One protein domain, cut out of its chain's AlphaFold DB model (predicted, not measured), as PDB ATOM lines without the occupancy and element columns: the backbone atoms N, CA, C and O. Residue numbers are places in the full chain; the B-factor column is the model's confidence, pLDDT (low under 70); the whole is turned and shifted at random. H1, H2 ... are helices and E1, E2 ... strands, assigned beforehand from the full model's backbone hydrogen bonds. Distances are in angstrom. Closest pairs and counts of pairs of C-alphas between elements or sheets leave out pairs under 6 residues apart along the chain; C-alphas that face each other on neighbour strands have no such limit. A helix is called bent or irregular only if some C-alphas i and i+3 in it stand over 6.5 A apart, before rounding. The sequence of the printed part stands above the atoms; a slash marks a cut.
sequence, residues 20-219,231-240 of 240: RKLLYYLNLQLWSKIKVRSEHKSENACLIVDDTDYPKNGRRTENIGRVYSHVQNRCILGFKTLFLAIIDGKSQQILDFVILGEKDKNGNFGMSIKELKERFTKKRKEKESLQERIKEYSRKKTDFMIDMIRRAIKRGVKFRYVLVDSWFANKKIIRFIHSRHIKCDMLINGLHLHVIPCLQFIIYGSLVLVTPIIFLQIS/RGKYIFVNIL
ATOM      1  N   ARG A  20       6.402  24.753  31.587       88.81
ATOM      2  CA  ARG A  20       5.172  25.403  31.116       88.81
ATOM      3  C   ARG A  20       4.677  24.719  29.852       88.81
ATOM      4  O   ARG A  20       3.498  24.389  29.735       88.81
ATOM      5  N   LYS A  21       5.575  24.504  28.892       90.75
ATOM      6  CA  LYS A  21       5.248  23.841  27.629       90.75
ATOM      7  C   LYS A  21       4.823  22.397  27.853       90.75
ATOM      8  O   LYS A  21       3.829  21.995  27.248       90.75
ATOM      9  N   LEU A  22       5.517  21.662  28.724       89.25
ATOM     10  CA  LEU A  22       5.155  20.293  29.094       89.25
ATOM     11  C   LEU A  22       3.763  20.233  29.740       89.25
ATOM     12  O   LEU A  22       2.927  19.448  29.298       89.25
ATOM     13  N   LEU A  23       3.489  21.102  30.721       88.81
ATOM     14  CA  LEU A  23       2.193  21.187  31.398       88.81
ATOM     15  C   LEU A  23       1.064  21.436  30.398       88.81
ATOM     16  O   LEU A  23       0.088  20.688  30.375       88.81
ATOM     17  N   TYR A  24       1.205  22.447  29.540       90.19
ATOM     18  CA  TYR A  24       0.196  22.732  28.525       90.19
ATOM     19  C   TYR A  24       0.015  21.571  27.546       90.19
ATOM     20  O   TYR A  24      -1.115  21.279  27.171       90.19
ATOM     21  N   TYR A  25       1.097  20.927  27.100       90.75
ATOM     22  CA  TYR A  25       1.003  19.810  26.160       90.75
ATOM     23  C   TYR A  25       0.187  18.656  26.752       90.75
ATOM     24  O   TYR A  25      -0.748  18.175  26.114       90.75
ATOM     25  N   LEU A  26       0.491  18.269  27.994       89.94
ATOM     26  CA  LEU A  26      -0.226  17.206  28.696       89.94
ATOM     27  C   LEU A  26      -1.690  17.581  28.942       89.94
ATOM     28  O   LEU A  26      -2.583  16.820  28.573       89.94
ATOM     29  N   ASN A  27      -1.952  18.768  29.497       88.44
ATOM     30  CA  ASN A  27      -3.320  19.192  29.798       88.44
ATOM     31  C   ASN A  27      -4.161  19.326  28.526       88.44
ATOM     32  O   ASN A  27      -5.272  18.824  28.484       88.44
ATOM     33  N   LEU A  28      -3.644  19.891  27.432       89.69
ATOM     34  CA  LEU A  28      -4.423  19.989  26.191       89.69
ATOM     35  C   LEU A  28      -4.793  18.617  25.611       89.69
ATOM     36  O   LEU A  28      -5.903  18.456  25.102       89.69
ATOM     37  N   GLN A  29      -3.912  17.618  25.724       90.75
ATOM     38  CA  GLN A  29      -4.251  16.253  25.323       90.75
ATOM     39  C   GLN A  29      -5.333  15.638  26.208       90.75
ATOM     40  O   GLN A  29      -6.290  15.060  25.690       90.75
ATOM     41  N   LEU A  30      -5.200  15.764  27.532       88.12
ATOM     42  CA  LEU A  30      -6.203  15.262  28.469       88.12
ATOM     43  C   LEU A  30      -7.544  15.962  28.246       88.12
ATOM     44  O   LEU A  30      -8.573  15.304  28.137       88.12
ATOM     45  N   TRP A  31      -7.527  17.288  28.127       86.12
ATOM     46  CA  TRP A  31      -8.698  18.115  27.867       86.12
ATOM     47  C   TRP A  31      -9.415  17.684  26.592       86.12
ATOM     48  O   TRP A  31     -10.614  17.436  26.629       86.12
ATOM     49  N   SER A  32      -8.688  17.491  25.488       84.56
ATOM     50  CA  SER A  32      -9.266  16.995  24.233       84.56
ATOM     51  C   SER A  32      -9.955  15.634  24.409       84.56
ATOM     52  O   SER A  32     -11.103  15.458  24.003       84.56
ATOM     53  N   LYS A  33      -9.309  14.689  25.104       85.31
ATOM     54  CA  LYS A  33      -9.881  13.356  25.362       85.31
ATOM     55  C   LYS A  33     -11.131  13.401  26.245       85.31
ATOM     56  O   LYS A  33     -12.060  12.633  26.012       85.31
ATOM     57  N   ILE A  34     -11.164  14.281  27.243       81.06
ATOM     58  CA  ILE A  34     -12.330  14.467  28.119       81.06
ATOM     59  C   ILE A  34     -13.500  15.070  27.339       81.06
ATOM     60  O   ILE A  34     -14.626  14.587  27.468       81.06
ATOM     61  N   LYS A  35     -13.238  16.069  26.487       74.25
ATOM     62  CA  LYS A  35     -14.276  16.693  25.652       74.25
ATOM     63  C   LYS A  35     -14.969  15.701  24.732       74.25
ATOM     64  O   LYS A  35     -16.175  15.778  24.583       74.25
ATOM     65  N   VAL A  36     -14.219  14.774  24.139       68.44
ATOM     66  CA  VAL A  36     -14.783  13.743  23.250       68.44
ATOM     67  C   VAL A  36     -15.705  12.777  24.004       68.44
ATOM     68  O   VAL A  36     -16.635  12.237  23.420       68.44
ATOM     69  N   ARG A  37     -15.460  12.544  25.299       66.00
ATOM     70  CA  ARG A  37     -16.176  11.542  26.109       66.00
ATOM     71  C   ARG A  37     -17.354  12.095  26.904       66.00
ATOM     72  O   ARG A  37     -18.063  11.326  27.543       66.00
ATOM     73  N   SER A  38     -17.528  13.408  26.925       63.66
ATOM     74  CA  SER A  38     -18.596  14.079  27.658       63.66
ATOM     75  C   SER A  38     -19.479  14.852  26.684       63.66
ATOM     76  O   SER A  38     -19.027  15.231  25.608       63.66
ATOM     77  N   GLU A  39     -20.730  15.125  27.056       65.50
ATOM     78  CA  GLU A  39     -21.610  16.078  26.355       65.50
ATOM     79  C   GLU A  39     -21.104  17.525  26.547       65.50
ATOM     80  O   GLU A  39     -21.775  18.400  27.094       65.50
ATOM     81  N   HIS A  40     -19.846  17.765  26.191       62.25
ATOM     82  CA  HIS A  40     -19.132  18.992  26.469       62.25
ATOM     83  C   HIS A  40     -19.584  20.096  25.517       62.25
ATOM     84  O   HIS A  40     -19.244  20.103  24.333       62.25
ATOM     85  N   LYS A  41     -20.282  21.094  26.056       66.38
ATOM     86  CA  LYS A  41     -20.581  22.337  25.341       66.38
ATOM     87  C   LYS A  41     -19.506  23.362  25.678       66.38
ATOM     88  O   LYS A  41     -19.435  23.847  26.804       66.38
ATOM     89  N   SER A  42     -18.667  23.724  24.703       63.62
ATOM     90  CA  SER A  42     -17.580  24.702  24.908       63.62
ATOM     91  C   SER A  42     -18.064  26.081  25.364       63.62
ATOM     92  O   SER A  42     -17.280  26.862  25.894       63.62
ATOM     93  N   GLU A  43     -19.346  26.370  25.161       68.06
ATOM     94  CA  GLU A  43     -20.045  27.577  25.605       68.06
ATOM     95  C   GLU A  43     -20.094  27.705  27.135       68.06
ATOM     96  O   GLU A  43     -20.163  28.818  27.649       68.06
ATOM     97  N   ASN A  44     -19.950  26.589  27.856       75.06
ATOM     98  CA  ASN A  44     -19.948  26.548  29.319       75.06
ATOM     99  C   ASN A  44     -18.535  26.603  29.916       75.06
ATOM    100  O   ASN A  44     -18.381  26.622  31.137       75.06
ATOM    101  N   ALA A  45     -17.490  26.596  29.080       86.25
ATOM    102  CA  ALA A  45     -16.125  26.561  29.575       86.25
ATOM    103  C   ALA A  45     -15.692  27.924  30.138       86.25
ATOM    104  O   ALA A  45     -15.879  28.972  29.512       86.25
ATOM    105  N   CYS A  46     -15.063  27.897  31.308       88.31
ATOM    106  CA  CYS A  46     -14.603  29.064  32.041       88.31
ATOM    107  C   CYS A  46     -13.118  28.915  32.383       88.31
ATOM    108  O   CYS A  46     -12.665  27.841  32.785       88.31
ATOM    109  N   LEU A  47     -12.354  29.991  32.210       92.56
ATOM    110  CA  LEU A  47     -11.022  30.110  32.783       92.56
ATOM    111  C   LEU A  47     -11.130  30.656  34.200       92.56
ATOM    112  O   LEU A  47     -11.775  31.677  34.399       92.56
ATOM    113  N   ILE A  48     -10.456  30.024  35.151       89.75
ATOM    114  CA  ILE A  48     -10.369  30.495  36.534       89.75
ATOM    115  C   ILE A  48      -8.955  31.000  36.777       89.75
ATOM    116  O   ILE A  48      -7.990  30.278  36.511       89.75
ATOM    117  N   VAL A  49      -8.841  32.228  37.281       91.25
ATOM    118  CA  VAL A  49      -7.578  32.791  37.759       91.25
ATOM    119  C   VAL A  49      -7.689  33.041  39.252       91.25
ATOM    120  O   VAL A  49      -8.508  33.852  39.680       91.25
ATOM    121  N   ASP A  50      -6.848  32.353  40.014       86.56
ATOM    122  CA  ASP A  50      -6.852  32.401  41.473       86.56
ATOM    123  C   ASP A  50      -5.420  32.395  42.015       86.56
ATOM    124  O   ASP A  50      -4.538  31.742  41.439       86.56
ATOM    125  N   ASP A  51      -5.172  33.149  43.090       85.69
ATOM    126  CA  ASP A  51      -3.892  33.132  43.788       85.69
ATOM    127  C   ASP A  51      -3.979  32.432  45.141       85.69
ATOM    128  O   ASP A  51      -4.866  32.660  45.951       85.69
ATOM    129  N   THR A  52      -3.002  31.573  45.403       82.44
ATOM    130  CA  THR A  52      -2.954  30.753  46.608       82.44
ATOM    131  C   THR A  52      -1.655  31.004  47.367       82.44
ATOM    132  O   THR A  52      -0.572  31.129  46.782       82.44
ATOM    133  N   ASP A  53      -1.758  31.036  48.694       85.62
ATOM    134  CA  ASP A  53      -0.609  31.026  49.593       85.62
ATOM    135  C   ASP A  53       0.140  29.696  49.509       85.62
ATOM    136  O   ASP A  53      -0.433  28.627  49.710       85.62
ATOM    137  N   TYR A  54       1.449  29.758  49.278       84.81
ATOM    138  CA  TYR A  54       2.303  28.579  49.219       84.81
ATOM    139  C   TYR A  54       3.334  28.570  50.363       84.81
ATOM    140  O   TYR A  54       4.491  28.970  50.164       84.81
ATOM    141  N   PRO A  55       2.933  28.144  51.581       87.12
ATOM    142  CA  PRO A  55       3.778  28.180  52.772       87.12
ATOM    143  C   PRO A  55       4.991  27.251  52.674       87.12
ATOM    144  O   PRO A  55       4.948  26.160  52.098       87.12
ATOM    145  N   LYS A  56       6.086  27.665  53.314       85.81
ATOM    146  CA  LYS A  56       7.314  26.888  53.482       85.81
ATOM    147  C   LYS A  56       7.845  27.019  54.901       85.81
ATOM    148  O   LYS A  56       7.839  28.087  55.493       85.81
ATOM    149  N   ASN A  57       8.436  25.931  55.386       86.12
ATOM    150  CA  ASN A  57       9.076  25.894  56.704       86.12
ATOM    151  C   ASN A  57      10.586  26.209  56.639       86.12
ATOM    152  O   ASN A  57      11.205  26.529  57.650       86.12
ATOM    153  N   GLY A  58      11.212  26.091  55.460       86.00
ATOM    154  CA  GLY A  58      12.661  26.224  55.285       86.00
ATOM    155  C   GLY A  58      13.086  27.587  54.734       86.00
ATOM    156  O   GLY A  58      12.563  28.030  53.720       86.00
ATOM    157  N   ARG A  59      14.107  28.206  55.345       87.12
ATOM    158  CA  ARG A  59      14.665  29.515  54.931       87.12
ATOM    159  C   ARG A  59      15.772  29.443  53.873       87.12
ATOM    160  O   ARG A  59      16.189  30.461  53.342       87.12
ATOM    161  N   ARG A  60      16.250  28.237  53.559       87.75
ATOM    162  CA  ARG A  60      17.354  28.006  52.608       87.75
ATOM    163  C   ARG A  60      16.879  27.647  51.202       87.75
ATOM    164  O   ARG A  60      17.667  27.150  50.410       87.75
ATOM    165  N   THR A  61      15.596  27.811  50.901       86.44
ATOM    166  CA  THR A  61      15.086  27.627  49.539       86.44
ATOM    167  C   THR A  61      15.465  28.841  48.695       86.44
ATOM    168  O   THR A  61      15.521  29.960  49.197       86.44
ATOM    169  N   GLU A  62      15.769  28.632  47.419       86.88
ATOM    170  CA  GLU A  62      16.067  29.741  46.513       86.88
ATOM    171  C   GLU A  62      14.864  30.681  46.401       86.88
ATOM    172  O   GLU A  62      13.716  30.237  46.407       86.88
ATOM    173  N   ASN A  63      15.139  31.983  46.344       89.81
ATOM    174  CA  ASN A  63      14.146  33.057  46.274       89.81
ATOM    175  C   ASN A  63      13.134  33.141  47.434       89.81
ATOM    176  O   ASN A  63      12.328  34.062  47.429       89.81
ATOM    177  N   ILE A  64      13.191  32.281  48.458       91.62
ATOM    178  CA  ILE A  64      12.184  32.239  49.533       91.62
ATOM    179  C   ILE A  64      11.997  33.578  50.251       91.62
ATOM    180  O   ILE A  64      12.951  34.135  50.792       91.62
ATOM    181  N   GLY A  65      10.768  34.083  50.297       93.69
ATOM    182  CA  GLY A  65      10.414  35.330  50.974       93.69
ATOM    183  C   GLY A  65       9.319  35.140  52.014       93.69
ATOM    184  O   GLY A  65       8.918  34.017  52.323       93.69
ATOM    185  N   ARG A  66       8.835  36.259  52.548       95.00
ATOM    186  CA  ARG A  66       7.583  36.320  53.296       95.00
ATOM    187  C   ARG A  66       6.486  36.888  52.399       95.00
ATOM    188  O   ARG A  66       6.740  37.805  51.625       95.00
ATOM    189  N   VAL A  67       5.288  36.329  52.512       93.31
ATOM    190  CA  VAL A  67       4.084  36.771  51.795       93.31
ATOM    191  C   VAL A  67       2.955  36.995  52.790       93.31
ATOM    192  O   VAL A  67       2.890  36.299  53.809       93.31
ATOM    193  N   TYR A  68       2.082  37.966  52.532       91.94
ATOM    194  CA  TYR A  68       0.957  38.233  53.425       91.94
ATOM    195  C   TYR A  68      -0.188  37.257  53.151       91.94
ATOM    196  O   TYR A  68      -0.764  37.249  52.061       91.94
ATOM    197  N   SER A  69      -0.531  36.430  54.137       88.50
ATOM    198  CA  SER A  69      -1.691  35.547  54.067       88.50
ATOM    199  C   SER A  69      -2.913  36.276  54.603       88.50
ATOM    200  O   SER A  69      -2.979  36.569  55.795       88.50
ATOM    201  N   HIS A  70      -3.893  36.534  53.737       85.12
ATOM    202  CA  HIS A  70      -5.180  37.098  54.152       85.12
ATOM    203  C   HIS A  70      -6.010  36.085  54.948       85.12
ATOM    204  O   HIS A  70      -6.710  36.475  55.873       85.12
ATOM    205  N   VAL A  71      -5.862  34.787  54.657       82.75
ATOM    206  CA  VAL A  71      -6.543  33.702  55.386       82.75
ATOM    207  C   VAL A  71      -6.036  33.603  56.824       82.75
ATOM    208  O   VAL A  71      -6.824  33.488  57.754       82.75
ATOM    209  N   GLN A  72      -4.716  33.661  57.022       87.31
ATOM    210  CA  GLN A  72      -4.113  33.589  58.362       87.31
ATOM    211  C   GLN A  72      -3.925  34.964  59.015       87.31
ATOM    212  O   GLN A  72      -3.389  35.040  60.119       87.31
ATOM    213  N   ASN A  73      -4.288  36.036  58.308       91.62
ATOM    214  CA  ASN A  73      -4.073  37.428  58.688       91.62
ATOM    215  C   ASN A  73      -2.647  37.726  59.203       91.62
ATOM    216  O   ASN A  73      -2.457  38.406  60.211       91.62
ATOM    217  N   ARG A  74      -1.623  37.156  58.550       93.62
ATOM    218  CA  ARG A  74      -0.211  37.317  58.940       93.62
ATOM    219  C   ARG A  74       0.753  37.074  57.786       93.62
ATOM    220  O   ARG A  74       0.450  36.342  56.845       93.62
ATOM    221  N   CYS A  75       1.966  37.608  57.909       93.56
ATOM    222  CA  CYS A  75       3.068  37.260  57.015       93.56
ATOM    223  C   CYS A  75       3.570  35.839  57.295       93.56
ATOM    224  O   CYS A  75       3.996  35.527  58.408       93.56
ATOM    225  N   ILE A  76       3.584  34.996  56.267       94.06
ATOM    226  CA  ILE A  76       4.099  33.626  56.325       94.06
ATOM    227  C   ILE A  76       5.343  33.494  55.451       94.06
ATOM    228  O   ILE A  76       5.475  34.167  54.432       94.06
ATOM    229  N   LEU A  77       6.268  32.614  55.836       94.31
ATOM    230  CA  LEU A  77       7.392  32.246  54.978       94.31
ATOM    231  C   LEU A  77       6.864  31.385  53.823       94.31
ATOM    232  O   LEU A  77       6.205  30.373  54.062       94.31
ATOM    233  N   GLY A  78       7.133  31.769  52.579       92.62
ATOM    234  CA  GLY A  78       6.550  31.092  51.428       92.62
ATOM    235  C   GLY A  78       6.578  31.919  50.154       92.62
ATOM    236  O   GLY A  78       7.423  32.795  49.966       92.62
ATOM    237  N   PHE A  79       5.636  31.597  49.278       90.56
ATOM    238  CA  PHE A  79       5.421  32.252  47.995       90.56
ATOM    239  C   PHE A  79       3.929  32.493  47.773       90.56
ATOM    240  O   PHE A  79       3.096  31.868  48.429       90.56
ATOM    241  N   LYS A  80       3.592  33.349  46.810       88.94
ATOM    242  CA  LYS A  80       2.258  33.369  46.206       88.94
ATOM    243  C   LYS A  80       2.305  32.569  44.920       88.94
ATOM    244  O   LYS A  80       3.253  32.725  44.156       88.94
ATOM    245  N   THR A  81       1.286  31.775  44.647       89.19
ATOM    246  CA  THR A  81       1.183  31.076  43.367       89.19
ATOM    247  C   THR A  81      -0.096  31.496  42.674       89.19
ATOM    248  O   THR A  81      -1.165  31.361  43.251       89.19
ATOM    249  N   LEU A  82       0.022  32.020  41.458       90.94
ATOM    250  CA  LEU A  82      -1.111  32.376  40.612       90.94
ATOM    251  C   LEU A  82      -1.356  31.238  39.626       90.94
ATOM    252  O   LEU A  82      -0.437  30.841  38.903       90.94
ATOM    253  N   PHE A  83      -2.585  30.746  39.578       88.88
ATOM    254  CA  PHE A  83      -2.996  29.648  38.714       88.88
ATOM    255  C   PHE A  83      -3.933  30.129  37.617       88.88
ATOM    256  O   PHE A  83      -4.727  31.042  37.815       88.88
ATOM    257  N   LEU A  84      -3.848  29.477  36.459       93.25
ATOM    258  CA  LEU A  84      -4.869  29.516  35.424       93.25
ATOM    259  C   LEU A  84      -5.398  28.099  35.246       93.25
ATOM    260  O   LEU A  84      -4.671  27.219  34.780       93.25
ATOM    261  N   ALA A  85      -6.667  27.898  35.567       90.44
ATOM    262  CA  ALA A  85      -7.369  26.649  35.332       90.44
ATOM    263  C   ALA A  85      -8.454  26.818  34.265       90.44
ATOM    264  O   ALA A  85      -8.909  27.928  33.997       90.44
ATOM    265  N   ILE A  86      -8.869  25.710  33.659       89.38
ATOM    266  CA  ILE A  86     -10.076  25.621  32.840       89.38
ATOM    267  C   ILE A  86     -11.067  24.666  33.492       89.38
ATOM    268  O   ILE A  86     -10.671  23.611  33.988       89.38
ATOM    269  N   ILE A  87     -12.342  25.039  33.460       86.19
ATOM    270  CA  ILE A  87     -13.470  24.229  33.907       86.19
ATOM    271  C   ILE A  87     -14.582  24.246  32.862       86.19
ATOM    272  O   ILE A  87     -14.721  25.217  32.124       86.19
ATOM    273  N   ASP A  88     -15.378  23.183  32.792       80.69
ATOM    274  CA  ASP A  88     -16.555  23.070  31.915       80.69
ATOM    275  C   ASP A  88     -17.851  22.704  32.654       80.69
ATOM    276  O   ASP A  88     -18.837  22.298  32.039       80.69
ATOM    277  N   GLY A  89     -17.831  22.823  33.983       74.06
ATOM    278  CA  GLY A  89     -18.904  22.403  34.881       74.06
ATOM    279  C   GLY A  89     -18.804  20.949  35.351       74.06
ATOM    280  O   GLY A  89     -19.545  20.576  36.254       74.06
ATOM    281  N   LYS A  90     -17.896  20.132  34.793       75.25
ATOM    282  CA  LYS A  90     -17.677  18.733  35.216       75.25
ATOM    283  C   LYS A  90     -16.207  18.417  35.492       75.25
ATOM    284  O   LYS A  90     -15.880  17.780  36.486       75.25
ATOM    285  N   SER A  91     -15.320  18.845  34.604       79.12
ATOM    286  CA  SER A  91     -13.885  18.583  34.634       79.12
ATOM    287  C   SER A  91     -13.107  19.871  34.845       79.12
ATOM    288  O   SER A  91     -13.486  20.922  34.333       79.12
ATOM    289  N   GLN A  92     -11.975  19.776  35.543       82.19
ATOM    290  CA  GLN A  92     -11.097  20.910  35.810       82.19
ATOM    291  C   GLN A  92      -9.634  20.550  35.546       82.19
ATOM    292  O   GLN A  92      -9.187  19.461  35.902       82.19
ATOM    293  N   GLN A  93      -8.875  21.467  34.941       84.12
ATOM    294  CA  GLN A  93      -7.448  21.283  34.656       84.12
ATOM    295  C   GLN A  93      -6.654  22.573  34.834       84.12
ATOM    296  O   GLN A  93      -7.132  23.646  34.476       84.12
ATOM    297  N   ILE A  94      -5.419  22.465  35.325       87.12
ATOM    298  CA  ILE A  94      -4.487  23.593  35.419       87.12
ATOM    299  C   ILE A  94      -3.770  23.742  34.081       87.12
ATOM    300  O   ILE A  94      -3.042  22.851  33.649       87.12
ATOM    301  N   LEU A  95      -3.941  24.890  33.436       90.81
ATOM    302  CA  LEU A  95      -3.292  25.203  32.168       90.81
ATOM    303  C   LEU A  95      -1.930  25.869  32.361       90.81
ATOM    304  O   LEU A  95      -0.998  25.586  31.613       90.81
ATOM    305  N   ASP A  96      -1.813  26.760  33.343       92.50
ATOM    306  CA  ASP A  96      -0.589  27.516  33.613       92.50
ATOM    307  C   ASP A  96      -0.519  27.891  35.095       92.50
ATOM    308  O   ASP A  96      -1.541  27.984  35.777       92.50
ATOM    309  N   PHE A  97       0.687  28.141  35.587       90.56
ATOM    310  CA  PHE A  97       0.908  28.713  36.907       90.56
ATOM    311  C   PHE A  97       2.214  29.506  36.947       90.56
ATOM    312  O   PHE A  97       3.154  29.255  36.182       90.56
ATOM    313  N   VAL A  98       2.281  30.454  37.876       90.88
ATOM    314  CA  VAL A  98       3.501  31.193  38.199       90.88
ATOM    315  C   VAL A  98       3.638  31.330  39.708       90.88
ATOM    316  O   VAL A  98       2.660  31.569  40.414       90.88
ATOM    317  N   ILE A  99       4.863  31.178  40.200       89.12
ATOM    318  CA  ILE A  99       5.212  31.349  41.608       89.12
ATOM    319  C   ILE A  99       5.927  32.690  41.757       89.12
ATOM    320  O   ILE A  99       6.855  33.006  41.012       89.12
ATOM    321  N   LEU A 100       5.483  33.482  42.724       91.88
ATOM    322  CA  LEU A 100       5.826  34.886  42.876       91.88
ATOM    323  C   LEU A 100       6.284  35.189  44.298       91.88
ATOM    324  O   LEU A 100       5.785  34.628  45.279       91.88
ATOM    325  N   GLY A 101       7.225  36.122  44.391       92.44
ATOM    326  CA  GLY A 101       7.651  36.735  45.639       92.44
ATOM    327  C   GLY A 101       6.985  38.082  45.841       92.44
ATOM    328  O   GLY A 101       6.822  38.851  44.894       92.44
ATOM    329  N   GLU A 102       6.668  38.406  47.088       92.06
ATOM    330  CA  GLU A 102       6.169  39.729  47.453       92.06
ATOM    331  C   GLU A 102       7.333  40.564  47.981       92.06
ATOM    332  O   GLU A 102       7.896  40.283  49.037       92.06
ATOM    333  N   LYS A 103       7.748  41.567  47.203       90.75
ATOM    334  CA  LYS A 103       8.745  42.542  47.652       90.75
ATOM    335  C   LYS A 103       8.110  43.454  48.696       90.75
ATOM    336  O   LYS A 103       7.026  43.987  48.470       90.75
ATOM    337  N   ASP A 104       8.811  43.663  49.804       86.69
ATOM    338  CA  ASP A 104       8.491  44.748  50.725       86.69
ATOM    339  C   ASP A 104       8.971  46.091  50.140       86.69
ATOM    340  O   ASP A 104       9.539  46.150  49.042       86.69
ATOM    341  N   LYS A 105       8.786  47.179  50.894       87.25
ATOM    342  CA  LYS A 105       9.240  48.523  50.496       87.25
ATOM    343  C   LYS A 105      10.747  48.583  50.207       87.25
ATOM    344  O   LYS A 105      11.164  49.356  49.353       87.25
ATOM    345  N   ASN A 106      11.541  47.744  50.873       88.00
ATOM    346  CA  ASN A 106      12.996  47.686  50.724       88.00
ATOM    347  C   ASN A 106      13.459  46.673  49.659       88.00
ATOM    348  O   ASN A 106      14.657  46.491  49.454       88.00
ATOM    349  N   GLY A 107      12.533  45.960  49.008       89.62
ATOM    350  CA  GLY A 107      12.848  44.899  48.051       89.62
ATOM    351  C   GLY A 107      13.480  43.640  48.664       89.62
ATOM    352  O   GLY A 107      13.941  42.776  47.918       89.62
ATOM    353  N   ASN A 108      13.492  43.499  49.993       92.25
ATOM    354  CA  ASN A 108      14.099  42.387  50.728       92.25
ATOM    355  C   ASN A 108      13.158  41.173  50.888       92.25
ATOM    356  O   ASN A 108      13.556  40.145  51.437       92.25
ATOM    357  N   PHE A 109      11.928  41.265  50.373       93.69
ATOM    358  CA  PHE A 109      10.890  40.226  50.453       93.69
ATOM    359  C   PHE A 109      10.485  39.864  51.892       93.69
ATOM    360  O   PHE A 109      10.235  38.699  52.204       93.69
ATOM    361  N   GLY A 110      10.507  40.848  52.791       92.94
ATOM    362  CA  GLY A 110      10.245  40.665  54.215       92.94
ATOM    363  C   GLY A 110      11.311  39.833  54.933       92.94
ATOM    364  O   GLY A 110      11.001  39.207  55.941       92.94
ATOM    365  N   MET A 111      12.541  39.753  54.415       93.94
ATOM    366  CA  MET A 111      13.623  38.942  54.989       93.94
ATOM    367  C   MET A 111      14.742  39.809  55.566       93.94
ATOM    368  O   MET A 111      15.094  40.846  55.006       93.94
ATOM    369  N   SER A 112      15.360  39.350  56.658       93.69
ATOM    370  CA  SER A 112      16.570  39.986  57.197       93.69
ATOM    371  C   SER A 112      17.787  39.748  56.293       93.69
ATOM    372  O   SER A 112      17.850  38.763  55.556       93.69
ATOM    373  N   ILE A 113      18.811  40.603  56.399       94.25
ATOM    374  CA  ILE A 113      20.073  40.459  55.643       94.25
ATOM    375  C   ILE A 113      20.713  39.082  55.882       94.25
ATOM    376  O   ILE A 113      21.217  38.460  54.947       94.25
ATOM    377  N   LYS A 114      20.665  38.578  57.124       94.19
ATOM    378  CA  LYS A 114      21.172  37.244  57.471       94.19
ATOM    379  C   LYS A 114      20.406  36.150  56.726       94.19
ATOM    380  O   LYS A 114      21.022  35.306  56.086       94.19
ATOM    381  N   GLU A 115      19.075  36.194  56.753       92.75
ATOM    382  CA  GLU A 115      18.244  35.211  56.052       92.75
ATOM    383  C   GLU A 115      18.446  35.263  54.531       92.75
ATOM    384  O   GLU A 115      18.499  34.218  53.887       92.75
ATOM    385  N   LEU A 116      18.606  36.460  53.954       92.25
ATOM    386  CA  LEU A 116      18.905  36.627  52.529       92.25
ATOM    387  C   LEU A 116      20.234  35.972  52.137       92.25
ATOM    388  O   LEU A 116      20.287  35.289  51.115       92.25
ATOM    389  N   LYS A 117      21.280  36.132  52.958       92.12
ATOM    390  CA  LYS A 117      22.592  35.493  52.747       92.12
ATOM    391  C   LYS A 117      22.538  33.967  52.882       92.12
ATOM    392  O   LYS A 117      23.335  33.274  52.259       92.12
ATOM    393  N   GLU A 118      21.604  33.437  53.671       90.19
ATOM    394  CA  GLU A 118      21.406  31.992  53.848       90.19
ATOM    395  C   GLU A 118      20.563  31.334  52.742       90.19
ATOM    396  O   GLU A 118      20.484  30.097  52.685       90.19
ATOM    397  N   ARG A 119      19.924  32.122  51.862       90.62
ATOM    398  CA  ARG A 119      19.183  31.578  50.719       90.62
ATOM    399  C   ARG A 119      20.119  30.751  49.850       90.62
ATOM    400  O   ARG A 119      21.243  31.147  49.545       90.62
ATOM    401  N   PHE A 120      19.629  29.602  49.401       86.12
ATOM    402  CA  PHE A 120      20.349  28.840  48.395       86.12
ATOM    403  C   PHE A 120      20.418  29.644  47.096       86.12
ATOM    404  O   PHE A 120      19.403  30.155  46.623       86.12
ATOM    405  N   THR A 121      21.613  29.726  46.519       82.06
ATOM    406  CA  THR A 121      21.869  30.347  45.221       82.06
ATOM    407  C   THR A 121      22.619  29.356  44.339       82.06
ATOM    408  O   THR A 121      23.446  28.571  44.810       82.06
ATOM    409  N   LYS A 122      22.310  29.356  43.041       80.62
ATOM    410  CA  LYS A 122      22.978  28.501  42.058       80.62
ATOM    411  C   LYS A 122      23.243  29.292  40.783       80.62
ATOM    412  O   LYS A 122      22.320  29.853  40.199       80.62
ATOM    413  N   LYS A 123      24.499  29.287  40.323       79.75
ATOM    414  CA  LYS A 123      24.857  29.812  38.998       79.75
ATOM    415  C   LYS A 123      24.269  28.904  37.916       79.75
ATOM    416  O   LYS A 123      24.355  27.680  38.017       79.75
ATOM    417  N   ARG A 124      23.653  29.508  36.903       75.31
ATOM    418  CA  ARG A 124      22.955  28.819  35.810       75.31
ATOM    419  C   ARG A 124      23.379  29.392  34.471       75.31
ATOM    420  O   ARG A 124      23.805  30.542  34.410       75.31
ATOM    421  N   LYS A 125      23.256  28.591  33.413       79.06
ATOM    422  CA  LYS A 125      23.520  29.057  32.049       79.06
ATOM    423  C   LYS A 125      22.393  30.001  31.619       79.06
ATOM    424  O   LYS A 125      21.235  29.800  31.982       79.06
ATOM    425  N   GLU A 126      22.722  31.023  30.837       72.56
ATOM    426  CA  GLU A 126      21.748  32.040  30.406       72.56
ATOM    427  C   GLU A 126      20.699  31.504  29.421       72.56
ATOM    428  O   GLU A 126      19.607  32.053  29.323       72.56
ATOM    429  N   LYS A 127      21.005  30.408  28.714       74.38
ATOM    430  CA  LYS A 127      20.143  29.818  27.674       74.38
ATOM    431  C   LYS A 127      19.134  28.779  28.196       74.38
ATOM    432  O   LYS A 127      18.520  28.080  27.400       74.38
ATOM    433  N   GLU A 128      18.988  28.622  29.511       78.94
ATOM    434  CA  GLU A 128      18.073  27.637  30.112       78.94
ATOM    435  C   GLU A 128      16.638  28.185  30.216       78.94
ATOM    436  O   GLU A 128      16.449  29.335  30.613       78.94
ATOM    437  N   SER A 129      15.619  27.356  29.937       80.44
ATOM    438  CA  SER A 129      14.190  27.733  30.023       80.44
ATOM    439  C   SER A 129      13.802  28.295  31.394       80.44
ATOM    440  O   SER A 129      12.967  29.191  31.504       80.44
ATOM    441  N   LEU A 130      14.465  27.821  32.448       80.56
ATOM    442  CA  LEU A 130      14.299  28.314  33.809       80.56
ATOM    443  C   LEU A 130      14.593  29.824  33.974       80.56
ATOM    444  O   LEU A 130      14.038  30.470  34.862       80.56
ATOM    445  N   GLN A 131      15.438  30.427  33.134       82.69
ATOM    446  CA  GLN A 131      15.765  31.854  33.253       82.69
ATOM    447  C   GLN A 131      14.546  32.753  33.045       82.69
ATOM    448  O   GLN A 131      14.424  33.792  33.698       82.69
ATOM    449  N   GLU A 132      13.623  32.353  32.170       84.19
ATOM    450  CA  GLU A 132      12.364  33.071  31.980       84.19
ATOM    451  C   GLU A 132      11.568  33.092  33.287       84.19
ATOM    452  O   GLU A 132      11.172  34.154  33.755       84.19
ATOM    453  N   ARG A 133      11.446  31.943  33.949       85.25
ATOM    454  CA  ARG A 133      10.702  31.769  35.203       85.25
ATOM    455  C   ARG A 133      11.322  32.533  36.379       85.25
ATOM    456  O   ARG A 133      10.614  33.115  37.197       85.25
ATOM    457  N   ILE A 134      12.650  32.638  36.432       84.81
ATOM    458  CA  ILE A 134      13.336  33.484  37.426       84.81
ATOM    459  C   ILE A 134      12.999  34.965  37.211       84.81
ATOM    460  O   ILE A 134      12.705  35.673  38.176       84.81
ATOM    461  N   LYS A 135      12.991  35.442  35.958       86.50
ATOM    462  CA  LYS A 135      12.579  36.822  35.633       86.50
ATOM    463  C   LYS A 135      11.112  37.065  35.979       86.50
ATOM    464  O   LYS A 135      10.723  38.193  36.286       86.50
ATOM    465  N   GLU A 136      10.299  36.014  35.942       89.62
ATOM    466  CA  GLU A 136       8.891  36.097  36.281       89.62
ATOM    467  C   GLU A 136       8.635  36.338  37.775       89.62
ATOM    468  O   GLU A 136       7.713  37.069  38.126       89.62
ATOM    469  N   TYR A 137       9.505  35.828  38.646       90.00
ATOM    470  CA  TYR A 137       9.327  35.791  40.101       90.00
ATOM    471  C   TYR A 137       8.895  37.111  40.773       90.00
ATOM    472  O   TYR A 137       8.180  37.099  41.772       90.00
ATOM    473  N   SER A 138       9.352  38.259  40.264       88.62
ATOM    474  CA  SER A 138       9.090  39.586  40.853       88.62
ATOM    475  C   SER A 138       8.144  40.467  40.029       88.62
ATOM    476  O   SER A 138       8.003  41.655  40.325       88.62
ATOM    477  N   ARG A 139       7.538  39.932  38.966       91.38
ATOM    478  CA  ARG A 139       6.583  40.672  38.126       91.38
ATOM    479  C   ARG A 139       5.192  40.699  38.782       91.38
ATOM    480  O   ARG A 139       4.873  39.898  39.658       91.38
ATOM    481  N   LYS A 140       4.349  41.647  38.362       91.00
ATOM    482  CA  LYS A 140       3.013  41.858  38.944       91.00
ATOM    483  C   LYS A 140       2.051  40.727  38.563       91.00
ATOM    484  O   LYS A 140       1.968  40.359  37.392       91.00
ATOM    485  N   LYS A 141       1.245  40.259  39.528       90.75
ATOM    486  CA  LYS A 141       0.201  39.231  39.324       90.75
ATOM    487  C   LYS A 141      -0.742  39.576  38.162       90.75
ATOM    488  O   LYS A 141      -1.078  38.718  37.355       90.75
ATOM    489  N   THR A 142      -1.114  40.848  38.032       92.50
ATOM    490  CA  THR A 142      -2.024  41.338  36.983       92.50
ATOM    491  C   THR A 142      -1.435  41.226  35.575       92.50
ATOM    492  O   THR A 142      -2.148  40.886  34.633       92.50
ATOM    493  N   ASP A 143      -0.129  41.449  35.423       93.62
ATOM    494  CA  ASP A 143       0.561  41.261  34.143       93.62
ATOM    495  C   ASP A 143       0.630  39.777  33.775       93.62
ATOM    496  O   ASP A 143       0.446  39.416  32.613       93.62
ATOM    497  N   PHE A 144       0.824  38.904  34.767       93.19
ATOM    498  CA  PHE A 144       0.811  37.463  34.536       93.19
ATOM    499  C   PHE A 144      -0.535  36.915  34.154       93.19
ATOM    500  O   PHE A 144      -0.597  36.138  33.210       93.19
ATOM    501  N   MET A 145      -1.596  37.330  34.837       94.00
ATOM    502  CA  MET A 145      -2.953  36.943  34.476       94.00
ATOM    503  C   MET A 145      -3.210  37.207  32.983       94.00
ATOM    504  O   MET A 145      -3.647  36.320  32.250       94.00
ATOM    505  N   ILE A 146      -2.859  38.407  32.513       94.69
ATOM    506  CA  ILE A 146      -2.947  38.792  31.102       94.69
ATOM    507  C   ILE A 146      -2.154  37.837  30.202       94.69
ATOM    508  O   ILE A 146      -2.663  37.374  29.176       94.69
ATOM    509  N   ASP A 147      -0.908  37.541  30.566       95.50
ATOM    510  CA  ASP A 147      -0.033  36.695  29.759       95.50
ATOM    511  C   ASP A 147      -0.485  35.225  29.744       95.50
ATOM    512  O   ASP A 147      -0.431  34.582  28.694       95.50
ATOM    513  N   MET A 148      -0.987  34.702  30.864       95.31
ATOM    514  CA  MET A 148      -1.551  33.353  30.979       95.31
ATOM    515  C   MET A 148      -2.788  33.214  30.085       95.31
ATOM    516  O   MET A 148      -2.881  32.269  29.297       95.31
ATOM    517  N   ILE A 149      -3.692  34.200  30.106       95.25
ATOM    518  CA  ILE A 149      -4.876  34.215  29.234       95.25
ATOM    519  C   ILE A 149      -4.464  34.330  27.760       95.25
ATOM    520  O   ILE A 149      -4.960  33.583  26.918       95.25
ATOM    521  N   ARG A 150      -3.502  35.204  27.421       95.31
ATOM    522  CA  ARG A 150      -2.945  35.293  26.055       95.31
ATOM    523  C   ARG A 150      -2.392  33.955  25.579       95.31
ATOM    524  O   ARG A 150      -2.641  33.574  24.436       95.31
ATOM    525  N   ARG A 151      -1.647  33.246  26.431       95.50
ATOM    526  CA  ARG A 151      -1.095  31.923  26.110       95.50
ATOM    527  C   ARG A 151      -2.192  30.888  25.898       95.50
ATOM    528  O   ARG A 151      -2.097  30.135  24.932       95.50
ATOM    529  N   ALA A 152      -3.229  30.873  26.734       94.38
ATOM    530  CA  ALA A 152      -4.377  29.988  26.555       94.38
ATOM    531  C   ALA A 152      -5.078  30.238  25.208       94.38
ATOM    532  O   ALA A 152      -5.256  29.300  24.431       94.38
ATOM    533  N   ILE A 153      -5.366  31.503  24.878       93.25
ATOM    534  CA  ILE A 153      -5.965  31.893  23.589       93.25
ATOM    535  C   ILE A 153      -5.069  31.462  22.420       93.25
ATOM    536  O   ILE A 153      -5.535  30.806  21.493       93.25
ATOM    537  N   LYS A 154      -3.765  31.769  22.479       93.81
ATOM    538  CA  LYS A 154      -2.795  31.404  21.430       93.81
ATOM    539  C   LYS A 154      -2.715  29.890  21.207       93.81
ATOM    540  O   LYS A 154      -2.443  29.450  20.098       93.81
ATOM    541  N   ARG A 155      -2.946  29.094  22.253       92.12
ATOM    542  CA  ARG A 155      -2.960  27.625  22.197       92.12
ATOM    543  C   ARG A 155      -4.328  27.041  21.818       92.12
ATOM    544  O   ARG A 155      -4.506  25.832  21.915       92.12
ATOM    545  N   GLY A 156      -5.284  27.871  21.396       90.38
ATOM    546  CA  GLY A 156      -6.594  27.424  20.921       90.38
ATOM    547  C   GLY A 156      -7.532  26.946  22.030       90.38
ATOM    548  O   GLY A 156      -8.488  26.219  21.756       90.38
ATOM    549  N   VAL A 157      -7.279  27.329  23.286       90.69
ATOM    550  CA  VAL A 157      -8.184  27.008  24.394       90.69
ATOM    551  C   VAL A 157      -9.499  27.757  24.178       90.69
ATOM    552  O   VAL A 157      -9.525  28.986  24.178       90.69
ATOM    553  N   LYS A 158     -10.590  27.009  23.989       89.19
ATOM    554  CA  LYS A 158     -11.949  27.551  23.844       89.19
ATOM    555  C   LYS A 158     -12.605  27.703  25.218       89.19
ATOM    556  O   LYS A 158     -12.710  26.712  25.941       89.19
ATOM    557  N   PHE A 159     -13.045  28.917  25.534       89.94
ATOM    558  CA  PHE A 159     -13.761  29.294  26.754       89.94
ATOM    559  C   PHE A 159     -14.658  30.504  26.463       89.94
ATOM    560  O   PHE A 159     -14.392  31.247  25.517       89.94
ATOM    561  N   ARG A 160     -15.708  30.692  27.267       88.62
ATOM    562  CA  ARG A 160     -16.644  31.824  27.173       88.62
ATOM    563  C   ARG A 160     -16.437  32.850  28.281       88.62
ATOM    564  O   ARG A 160     -16.657  34.037  28.050       88.62
ATOM    565  N   TYR A 161     -15.998  32.394  29.452       89.31
ATOM    566  CA  TYR A 161     -15.905  33.211  30.660       89.31
ATOM    567  C   TYR A 161     -14.499  33.206  31.255       89.31
ATOM    568  O   TYR A 161     -13.790  32.202  31.171       89.31
ATOM    569  N   VAL A 162     -14.124  34.303  31.908       91.81
ATOM    570  CA  VAL A 162     -12.943  34.395  32.776       91.81
ATOM    571  C   VAL A 162     -13.411  34.768  34.173       91.81
ATOM    572  O   VAL A 162     -13.816  35.903  34.399       91.81
ATOM    573  N   LEU A 163     -13.359  33.815  35.096       89.62
ATOM    574  CA  LEU A 163     -13.672  33.998  36.502       89.62
ATOM    575  C   LEU A 163     -12.413  34.380  37.279       89.62
ATOM    576  O   LEU A 163     -11.402  33.677  37.222       89.62
ATOM    577  N   VAL A 164     -12.497  35.475  38.027       88.25
ATOM    578  CA  VAL A 164     -11.430  35.938  38.915       88.25
ATOM    579  C   VAL A 164     -11.954  36.366  40.274       88.25
ATOM    580  O   VAL A 164     -13.124  36.729  40.407       88.25
ATOM    581  N   ASP A 165     -11.065  36.418  41.263       83.50
ATOM    582  CA  ASP A 165     -11.350  37.130  42.506       83.50
ATOM    583  C   ASP A 165     -11.528  38.643  42.265       83.50
ATOM    584  O   ASP A 165     -10.905  39.243  41.381       83.50
ATOM    585  N   SER A 166     -12.355  39.270  43.099       80.50
ATOM    586  CA  SER A 166     -12.502  40.720  43.235       80.50
ATOM    587  C   SER A 166     -11.169  41.479  43.280       80.50
ATOM    588  O   SER A 166     -11.055  42.549  42.682       80.50
ATOM    589  N   TRP A 167     -10.121  40.911  43.882       81.06
ATOM    590  CA  TRP A 167      -8.798  41.544  43.951       81.06
ATOM    591  C   TRP A 167      -8.115  41.717  42.583       81.06
ATOM    592  O   TRP A 167      -7.204  42.538  42.437       81.06
ATOM    593  N   PHE A 168      -8.569  41.003  41.550       83.81
ATOM    594  CA  PHE A 168      -8.089  41.145  40.172       83.81
ATOM    595  C   PHE A 168      -8.941  42.097  39.319       83.81
ATOM    596  O   PHE A 168      -8.551  42.410  38.187       83.81
ATOM    597  N   ALA A 169     -10.061  42.603  39.845       83.69
ATOM    598  CA  ALA A 169     -10.981  43.495  39.144       83.69
ATOM    599  C   ALA A 169     -10.418  44.922  39.007       83.69
ATOM    600  O   ALA A 169     -10.842  45.864  39.669       83.69
ATOM    601  N   ASN A 170      -9.439  45.101  38.118       87.94
ATOM    602  CA  ASN A 170      -8.855  46.407  37.811       87.94
ATOM    603  C   ASN A 170      -9.063  46.817  36.344       87.94
ATOM    604  O   ASN A 170      -9.220  45.984  35.448       87.94
ATOM    605  N   LYS A 171      -8.971  48.131  36.083       89.62
ATOM    606  CA  LYS A 171      -9.160  48.739  34.752       89.62
ATOM    607  C   LYS A 171      -8.300  48.093  33.661       89.62
ATOM    608  O   LYS A 171      -8.736  48.011  32.516       89.62
ATOM    609  N   LYS A 172      -7.083  47.642  33.984       91.44
ATOM    610  CA  LYS A 172      -6.168  47.027  33.011       91.44
ATOM    611  C   LYS A 172      -6.676  45.655  32.558       91.44
ATOM    612  O   LYS A 172      -6.683  45.397  31.357       91.44
ATOM    613  N   ILE A 173      -7.122  44.815  33.493       90.88
ATOM    614  CA  ILE A 173      -7.692  43.490  33.205       90.88
ATOM    615  C   ILE A 173      -9.014  43.625  32.450       90.88
ATOM    616  O   ILE A 173      -9.174  43.015  31.397       90.88
ATOM    617  N   ILE A 174      -9.919  44.482  32.929       89.56
ATOM    618  CA  ILE A 174     -11.239  44.682  32.310       89.56
ATOM    619  C   ILE A 174     -11.079  45.140  30.856       89.56
ATOM    620  O   ILE A 174     -11.628  44.523  29.945       89.56
ATOM    621  N   ARG A 175     -10.244  46.162  30.605       91.12
ATOM    622  CA  ARG A 175      -9.952  46.623  29.236       91.12
ATOM    623  C   ARG A 175      -9.355  45.520  28.370       91.12
ATOM    624  O   ARG A 175      -9.710  45.419  27.205       91.12
ATOM    625  N   PHE A 176      -8.455  44.709  28.923       92.81
ATOM    626  CA  PHE A 176      -7.828  43.610  28.197       92.81
ATOM    627  C   PHE A 176      -8.824  42.526  27.771       92.81
ATOM    628  O   PHE A 176      -8.651  41.969  26.686       92.81
ATOM    629  N   ILE A 177      -9.806  42.201  28.619       90.56
ATOM    630  CA  ILE A 177     -10.844  41.206  28.324       90.56
ATOM    631  C   ILE A 177     -11.812  41.758  27.273       90.56
ATOM    632  O   ILE A 177     -12.010  41.123  26.241       90.56
ATOM    633  N   HIS A 178     -12.322  42.975  27.479       87.38
ATOM    634  CA  HIS A 178     -13.263  43.611  26.552       87.38
ATOM    635  C   HIS A 178     -12.657  43.944  25.186       87.38
ATOM    636  O   HIS A 178     -13.374  43.959  24.193       87.38
ATOM    637  N   SER A 179     -11.348  44.193  25.093       89.81
ATOM    638  CA  SER A 179     -10.700  44.498  23.810       89.81
ATOM    639  C   SER A 179     -10.479  43.268  22.923       89.81
ATOM    640  O   SER A 179      -9.767  43.359  21.924       89.81
ATOM    641  N   ARG A 180     -10.957  42.081  23.315       84.81
ATOM    642  CA  ARG A 180     -10.761  40.858  22.532       84.81
ATOM    643  C   ARG A 180     -11.875  40.681  21.513       84.81
ATOM    644  O   ARG A 180     -13.044  40.733  21.853       84.81
ATOM    645  N   HIS A 181     -11.502  40.320  20.288       81.38
ATOM    646  CA  HIS A 181     -12.442  39.915  19.233       81.38
ATOM    647  C   HIS A 181     -13.017  38.498  19.433       81.38
ATOM    648  O   HIS A 181     -13.531  37.895  18.496       81.38
ATOM    649  N   ILE A 182     -12.896  37.935  20.638       82.44
ATOM    650  CA  ILE A 182     -13.467  36.637  21.001       82.44
ATOM    651  C   ILE A 182     -14.499  36.846  22.101       82.44
ATOM    652  O   ILE A 182     -14.312  37.684  22.980       82.44
ATOM    653  N   LYS A 183     -15.569  36.049  22.065       81.81
ATOM    654  CA  LYS A 183     -16.591  35.994  23.113       81.81
ATOM    655  C   LYS A 183     -15.946  35.578  24.444       81.81
ATOM    656  O   LYS A 183     -15.731  34.395  24.673       81.81
ATOM    657  N   CYS A 184     -15.633  36.553  25.294       84.94
ATOM    658  CA  CYS A 184     -14.876  36.388  26.533       84.94
ATOM    659  C   CYS A 184     -15.401  37.384  27.571       84.94
ATOM    660  O   CYS A 184     -15.016  38.552  27.551       84.94
ATOM    661  N   ASP A 185     -16.287  36.927  28.453       87.69
ATOM    662  CA  ASP A 185     -16.907  37.787  29.461       87.69
ATOM    663  C   ASP A 185     -16.219  37.572  30.817       87.69
ATOM    664  O   ASP A 185     -15.912  36.442  31.210       87.69
ATOM    665  N   MET A 186     -15.944  38.661  31.533       87.88
ATOM    666  CA  MET A 186     -15.307  38.601  32.848       87.88
ATOM    667  C   MET A 186     -16.364  38.397  33.933       87.88
ATOM    668  O   MET A 186     -17.335  39.143  34.000       87.88
ATOM    669  N   LEU A 187     -16.144  37.411  34.797       86.69
ATOM    670  CA  LEU A 187     -16.939  37.152  35.989       86.69
ATOM    671  C   LEU A 187     -16.079  37.450  37.215       86.69
ATOM    672  O   LEU A 187     -14.934  37.006  37.310       86.69
ATOM    673  N   ILE A 188     -16.630  38.213  38.151       82.69
ATOM    674  CA  ILE A 188     -15.958  38.579  39.397       82.69
ATOM    675  C   ILE A 188     -16.613  37.808  40.541       82.69
ATOM    676  O   ILE A 188     -17.832  37.891  40.737       82.69
ATOM    677  N   ASN A 189     -15.798  37.060  41.286       72.12
ATOM    678  CA  ASN A 189     -16.233  36.336  42.472       72.12
ATOM    679  C   ASN A 189     -16.856  37.311  43.488       72.12
ATOM    680  O   ASN A 189     -16.357  38.421  43.673       72.12
ATOM    681  N   GLY A 190     -17.970  36.926  44.110       63.38
ATOM    682  CA  GLY A 190     -18.722  37.791  45.029       63.38
ATOM    683  C   GLY A 190     -19.723  38.752  44.367       63.38
ATOM    684  O   GLY A 190     -20.722  39.084  44.993       63.38
ATOM    685  N   LEU A 191     -19.524  39.154  43.103       58.41
ATOM    686  CA  LEU A 191     -20.420  40.095  42.405       58.41
ATOM    687  C   LEU A 191     -21.433  39.395  41.482       58.41
ATOM    688  O   LEU A 191     -22.555  39.861  41.314       58.41
ATOM    689  N   HIS A 192     -21.048  38.260  40.893       58.28
ATOM    690  CA  HIS A 192     -21.836  37.557  39.870       58.28
ATOM    691  C   HIS A 192     -22.368  36.185  40.321       58.28
ATOM    692  O   HIS A 192     -22.570  35.306  39.482       58.28
ATOM    693  N   LEU A 193     -22.627  35.987  41.623       50.41
ATOM    694  CA  LEU A 193     -23.118  34.704  42.162       50.41
ATOM    695  C   LEU A 193     -24.402  34.192  41.481       50.41
ATOM    696  O   LEU A 193     -24.606  32.984  41.415       50.41
ATOM    697  N   HIS A 194     -25.232  35.085  40.938       51.22
ATOM    698  CA  HIS A 194     -26.517  34.734  40.322       51.22
ATOM    699  C   HIS A 194     -26.472  34.531  38.801       51.22
ATOM    700  O   HIS A 194     -27.486  34.167  38.211       51.22
ATOM    701  N   VAL A 195     -25.336  34.779  38.139       48.97
ATOM    702  CA  VAL A 195     -25.311  34.877  36.666       48.97
ATOM    703  C   VAL A 195     -25.241  33.507  35.986       48.97
ATOM    704  O   VAL A 195     -25.678  33.369  34.846       48.97
ATOM    705  N   ILE A 196     -24.740  32.473  36.666       48.53
ATOM    706  CA  ILE A 196     -24.697  31.102  36.142       48.53
ATOM    707  C   ILE A 196     -24.896  30.131  37.326       48.53
ATOM    708  O   ILE A 196     -24.003  30.035  38.166       48.53
ATOM    709  N   PRO A 197     -26.004  29.368  37.409       42.34
ATOM    710  CA  PRO A 197     -26.256  28.422  38.510       42.34
ATOM    711  C   PRO A 197     -25.141  27.375  38.688       42.34
ATOM    712  O   PRO A 197     -24.781  27.017  39.807       42.34
ATOM    713  N   CYS A 198     -24.507  26.948  37.589       45.06
ATOM    714  CA  CYS A 198     -23.335  26.066  37.631       45.06
ATOM    715  C   CYS A 198     -22.087  26.730  38.243       45.06
ATOM    716  O   CYS A 198     -21.207  26.026  38.730       45.06
ATOM    717  N   LEU A 199     -21.988  28.066  38.249       42.81
ATOM    718  CA  LEU A 199     -20.839  28.788  38.807       42.81
ATOM    719  C   LEU A 199     -20.800  28.737  40.328       42.81
ATOM    720  O   LEU A 199     -19.724  28.851  40.896       42.81
ATOM    721  N   GLN A 200     -21.942  28.563  40.990       40.12
ATOM    722  CA  GLN A 200     -21.996  28.453  42.445       40.12
ATOM    723  C   GLN A 200     -21.316  27.146  42.894       40.12
ATOM    724  O   GLN A 200     -20.455  27.163  43.768       40.12
ATOM    725  N   PHE A 201     -21.566  26.035  42.190       39.69
ATOM    726  CA  PHE A 201     -20.819  24.784  42.376       39.69
ATOM    727  C   PHE A 201     -19.332  24.914  42.012       39.69
ATOM    728  O   PHE A 201     -18.487  24.329  42.685       39.69
ATOM    729  N   ILE A 202     -19.001  25.706  40.986       46.06
ATOM    730  CA  ILE A 202     -17.613  25.987  40.598       46.06
ATOM    731  C   ILE A 202     -16.913  26.832  41.668       46.06
ATOM    732  O   ILE A 202     -15.848  26.462  42.107       46.06
ATOM    733  N   ILE A 203     -17.477  27.921  42.175       43.59
ATOM    734  CA  ILE A 203     -16.793  28.791  43.147       43.59
ATOM    735  C   ILE A 203     -16.618  28.083  44.499       43.59
ATOM    736  O   ILE A 203     -15.510  28.052  45.033       43.59
ATOM    737  N   TYR A 204     -17.680  27.465  45.029       43.59
ATOM    738  CA  TYR A 204     -17.631  26.794  46.334       43.59
ATOM    739  C   TYR A 204     -16.929  25.426  46.276       43.59
ATOM    740  O   TYR A 204     -16.236  25.054  47.221       43.59
ATOM    741  N   GLY A 205     -17.047  24.695  45.163       41.94
ATOM    742  CA  GLY A 205     -16.346  23.429  44.945       41.94
ATOM    743  C   GLY A 205     -14.894  23.612  44.502       41.94
ATOM    744  O   GLY A 205     -14.021  22.902  44.989       41.94
ATOM    745  N   SER A 206     -14.588  24.579  43.633       43.19
ATOM    746  CA  SER A 206     -13.226  24.828  43.154       43.19
ATOM    747  C   SER A 206     -12.347  25.437  44.238       43.19
ATOM    748  O   SER A 206     -11.234  24.964  44.369       43.19
ATOM    749  N   LEU A 207     -12.784  26.367  45.097       41.41
ATOM    750  CA  LEU A 207     -11.890  26.848  46.171       41.41
ATOM    751  C   LEU A 207     -11.426  25.702  47.098       41.41
ATOM    752  O   LEU A 207     -10.278  25.694  47.544       41.41
ATOM    753  N   VAL A 208     -12.300  24.710  47.318       37.56
ATOM    754  CA  VAL A 208     -12.085  23.530  48.177       37.56
ATOM    755  C   VAL A 208     -11.402  22.363  47.451       37.56
ATOM    756  O   VAL A 208     -10.720  21.583  48.102       37.56
ATOM    757  N   LEU A 209     -11.545  22.223  46.126       36.47
ATOM    758  CA  LEU A 209     -10.949  21.133  45.330       36.47
ATOM    759  C   LEU A 209      -9.679  21.560  44.582       36.47
ATOM    760  O   LEU A 209      -8.758  20.763  44.431       36.47
ATOM    761  N   VAL A 210      -9.594  22.818  44.141       41.50
ATOM    762  CA  VAL A 210      -8.412  23.417  43.504       41.50
ATOM    763  C   VAL A 210      -7.259  23.412  44.490       41.50
ATOM    764  O   VAL A 210      -6.204  22.904  44.143       41.50
ATOM    765  N   THR A 211      -7.445  23.876  45.729       41.19
ATOM    766  CA  THR A 211      -6.364  23.887  46.726       41.19
ATOM    767  C   THR A 211      -5.749  22.498  46.959       41.19
ATOM    768  O   THR A 211      -4.536  22.400  46.795       41.19
ATOM    769  N   PRO A 212      -6.490  21.404  47.241       34.78
ATOM    770  CA  PRO A 212      -5.909  20.071  47.409       34.78
ATOM    771  C   PRO A 212      -5.477  19.389  46.104       34.78
ATOM    772  O   PRO A 212      -4.476  18.682  46.142       34.78
ATOM    773  N   ILE A 213      -6.127  19.596  44.948       37.12
ATOM    774  CA  ILE A 213      -5.660  19.035  43.658       37.12
ATOM    775  C   ILE A 213      -4.373  19.733  43.194       37.12
ATOM    776  O   ILE A 213      -3.434  19.062  42.770       37.12
ATOM    777  N   ILE A 214      -4.271  21.055  43.363       38.69
ATOM    778  CA  ILE A 214      -3.029  21.826  43.199       38.69
ATOM    779  C   ILE A 214      -1.973  21.334  44.187       38.69
ATOM    780  O   ILE A 214      -0.821  21.119  43.805       38.69
ATOM    781  N   PHE A 215      -2.344  21.129  45.456       35.34
ATOM    782  CA  PHE A 215      -1.425  20.616  46.466       35.34
ATOM    783  C   PHE A 215      -0.971  19.189  46.138       35.34
ATOM    784  O   PHE A 215       0.187  18.894  46.370       35.34
ATOM    785  N   LEU A 216      -1.804  18.333  45.542       32.69
ATOM    786  CA  LEU A 216      -1.454  16.976  45.100       32.69
ATOM    787  C   LEU A 216      -0.614  16.961  43.813       32.69
ATOM    788  O   LEU A 216       0.268  16.119  43.667       32.69
ATOM    789  N   GLN A 217      -0.850  17.892  42.886       35.12
ATOM    790  CA  GLN A 217      -0.067  18.016  41.649       35.12
ATOM    791  C   GLN A 217       1.307  18.665  41.880       35.12
ATOM    792  O   GLN A 217       2.221  18.452  41.084       35.12
ATOM    793  N   ILE A 218       1.479  19.432  42.966       39.34
ATOM    794  CA  ILE A 218       2.712  20.185  43.270       39.34
ATOM    795  C   ILE A 218       3.426  19.679  44.541       39.34
ATOM    796  O   ILE A 218       4.634  19.888  44.699       39.34
ATOM    797  N   SER A 219       2.741  18.975  45.445       31.88
ATOM    798  CA  SER A 219       3.306  18.431  46.691       31.88
ATOM    799  C   SER A 219       3.391  16.905  46.655       31.88
ATOM    800  O   SER A 219       2.551  16.208  46.101       31.88
ATOM    801  N   ARG A 231      16.296  17.486  51.971       39.44
ATOM    802  CA  ARG A 231      15.697  18.821  52.124       39.44
ATOM    803  C   ARG A 231      15.497  19.423  50.727       39.44
ATOM    804  O   ARG A 231      16.461  19.528  49.973       39.44
ATOM    805  N   GLY A 232      14.256  19.771  50.380       41.12
ATOM    806  CA  GLY A 232      13.808  20.208  49.050       41.12
ATOM    807  C   GLY A 232      14.426  21.516  48.546       41.12
ATOM    808  O   GLY A 232      13.722  22.506  48.383       41.12
ATOM    809  N   LYS A 233      15.737  21.519  48.286       44.34
ATOM    810  CA  LYS A 233      16.490  22.667  47.763       44.34
ATOM    811  C   LYS A 233      16.315  22.867  46.252       44.34
ATOM    812  O   LYS A 233      16.367  23.997  45.795       44.34
ATOM    813  N   TYR A 234      16.105  21.789  45.492       39.91
ATOM    814  CA  TYR A 234      16.263  21.796  44.027       39.91
ATOM    815  C   TYR A 234      14.953  21.698  43.229       39.91
ATOM    816  O   TYR A 234      14.842  22.279  42.153       39.91
ATOM    817  N   ILE A 235      13.963  20.983  43.771       42.16
ATOM    818  CA  ILE A 235      12.777  20.532  43.020       42.16
ATOM    819  C   ILE A 235      11.879  21.693  42.624       42.16
ATOM    820  O   ILE A 235      11.362  21.731  41.517       42.16
ATOM    821  N   PHE A 236      11.721  22.655  43.529       45.97
ATOM    822  CA  PHE A 236      10.804  23.759  43.301       45.97
ATOM    823  C   PHE A 236      11.315  24.728  42.257       45.97
ATOM    824  O   PHE A 236      10.517  25.207  41.474       45.97
ATOM    825  N   VAL A 237      12.627  24.969  42.207       46.00
ATOM    826  CA  VAL A 237      13.183  26.004  41.337       46.00
ATOM    827  C   VAL A 237      13.068  25.626  39.879       46.00
ATOM    828  O   VAL A 237      12.805  26.491  39.077       46.00
ATOM    829  N   ASN A 238      13.244  24.358  39.523       43.94
ATOM    830  CA  ASN A 238      13.141  23.974  38.121       43.94
ATOM    831  C   ASN A 238      11.684  23.898  37.655       43.94
ATOM    832  O   ASN A 238      11.459  24.127  36.482       43.94
ATOM    833  N   ILE A 239      10.729  23.638  38.561       47.47
ATOM    834  CA  ILE A 239       9.281  23.662  38.285       47.47
ATOM    835  C   ILE A 239       8.706  25.098  38.334       47.47
ATOM    836  O   ILE A 239       7.619  25.310  37.787       47.47
ATOM    837  N   LEU A 240       9.410  26.068  38.961       39.50
ATOM    838  CA  LEU A 240       9.119  27.511  38.825       39.50
ATOM    839  C   LEU A 240       8.978  27.853  37.354       39.50
ATOM    840  O   LEU A 240       8.084  28.682  37.082       39.50
TER     841      LEU A 240
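What this domain is: This is residues 20 to 219 and 231 to 240 of the 240 residues of the protein "Hypothetical transposase" of Bacteroides sp. CAG:598 (UniProt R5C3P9). A strongly twisted sheet of six strands forms the core, with helices H1 and H4 over one face and the long helix H6 slanting over the other. At one end the bent strand E3 pairs with E2, and the short helix H2 lies beyond on long links. The 210 printed residues run H1 E1 E2 E3 E4 H2 H3 H4 E5 H5 E6 H6 H7, class mixed; the mixed sheet branches at E3. The whole is compact, radius of gyration of the C-alphas 18.0 A, yet elongated, 55 by 35 by 32 A.

How they stand to each other: H1, residues 20 to 37, is on the sheet at a height of 8.5 A, over E4, residues 92 to 100, and along it at 10 degrees on the local plane; their closest C-alphas, Tyr 24 and Leu 95, are 5.6 A apart. E1, residues 46 to 55, is antiparallel to E3, residues 74 to 87, with N 48 and O 85 at 2.8 A. E2, residues 65 to 69, E3 and E4 form a meander, each strand the antiparallel neighbour of the one before, with two hairpins: N 67 and O 76 are at 2.9 A, N 82 and O 98 at 2.9 A. E3 bends by 94 degrees at residue 77. H2, residues 113 to 118, is not on the sheet; H3, residues 130 to 136, only grazes it. H4, residues 141 to 154, is on the same face as H1, height 8.9 A, its Met 148 C-alpha 6.5 A from that of Asp 96, the closest C-alphas of H4 and E4. E5, residues 161 to 164, H5, residues 171 to 178, and E6, residues 185 to 188, form a strand-helix-strand unit, two parallel strands joined through a helix, with a right-handed crossover. E1 and E5 are parallel neighbours, with N 47 and O 161 within hydrogen-bond range at 2.8 A, and so are E5 and E6, with N 187 and O 162 within hydrogen-bond range at 2.8 A. H5 only grazes the sheet and only just touches H4, with 3 pairs of C-alphas within 8 A, the closest Ile 146 and Ile 173 at 7.0 A. H6, residues 197 to 218, is on the opposite face, height 7.7 A, slantwise to E1 at 35 degrees on the local plane. H7, residues 235 to 239, only grazes the sheet. O i to N i+4 pairs are within hydrogen-bond range throughout H1 to H5, in 14 of 18 in H6 and 0 of 1 in H7, where 1 of 2 O i to N i+3 pairs is.

Where its parts are: H1 begins at C-alpha 20 (5.172, 25.403, 31.116) and spans 25.9 A. E1 spans 27.7 A, E3 31.2 A, H4 19.8 A. H6, kinked by 46 degrees near residue 208, spans 30.5 A from C-alpha 197 (-26.256, 28.422, 38.510). H7 ends at C-alpha 239 (9.281, 23.662, 38.285).

The domain as a whole: The two farthest C-alphas, Glu 39 and Lys 114, are 57.0 A apart. Residues 220 to 230 are not printed, a gap of 13.5 A between C-alphas 219 and 231. The links E4 to H2 and H2 to H3 are long, and residues 123 to 128 stand free. Mean pLDDT of the printed part is 78.6; residues 36 to 43, 190 to 219 and 231 to 240 are under 70.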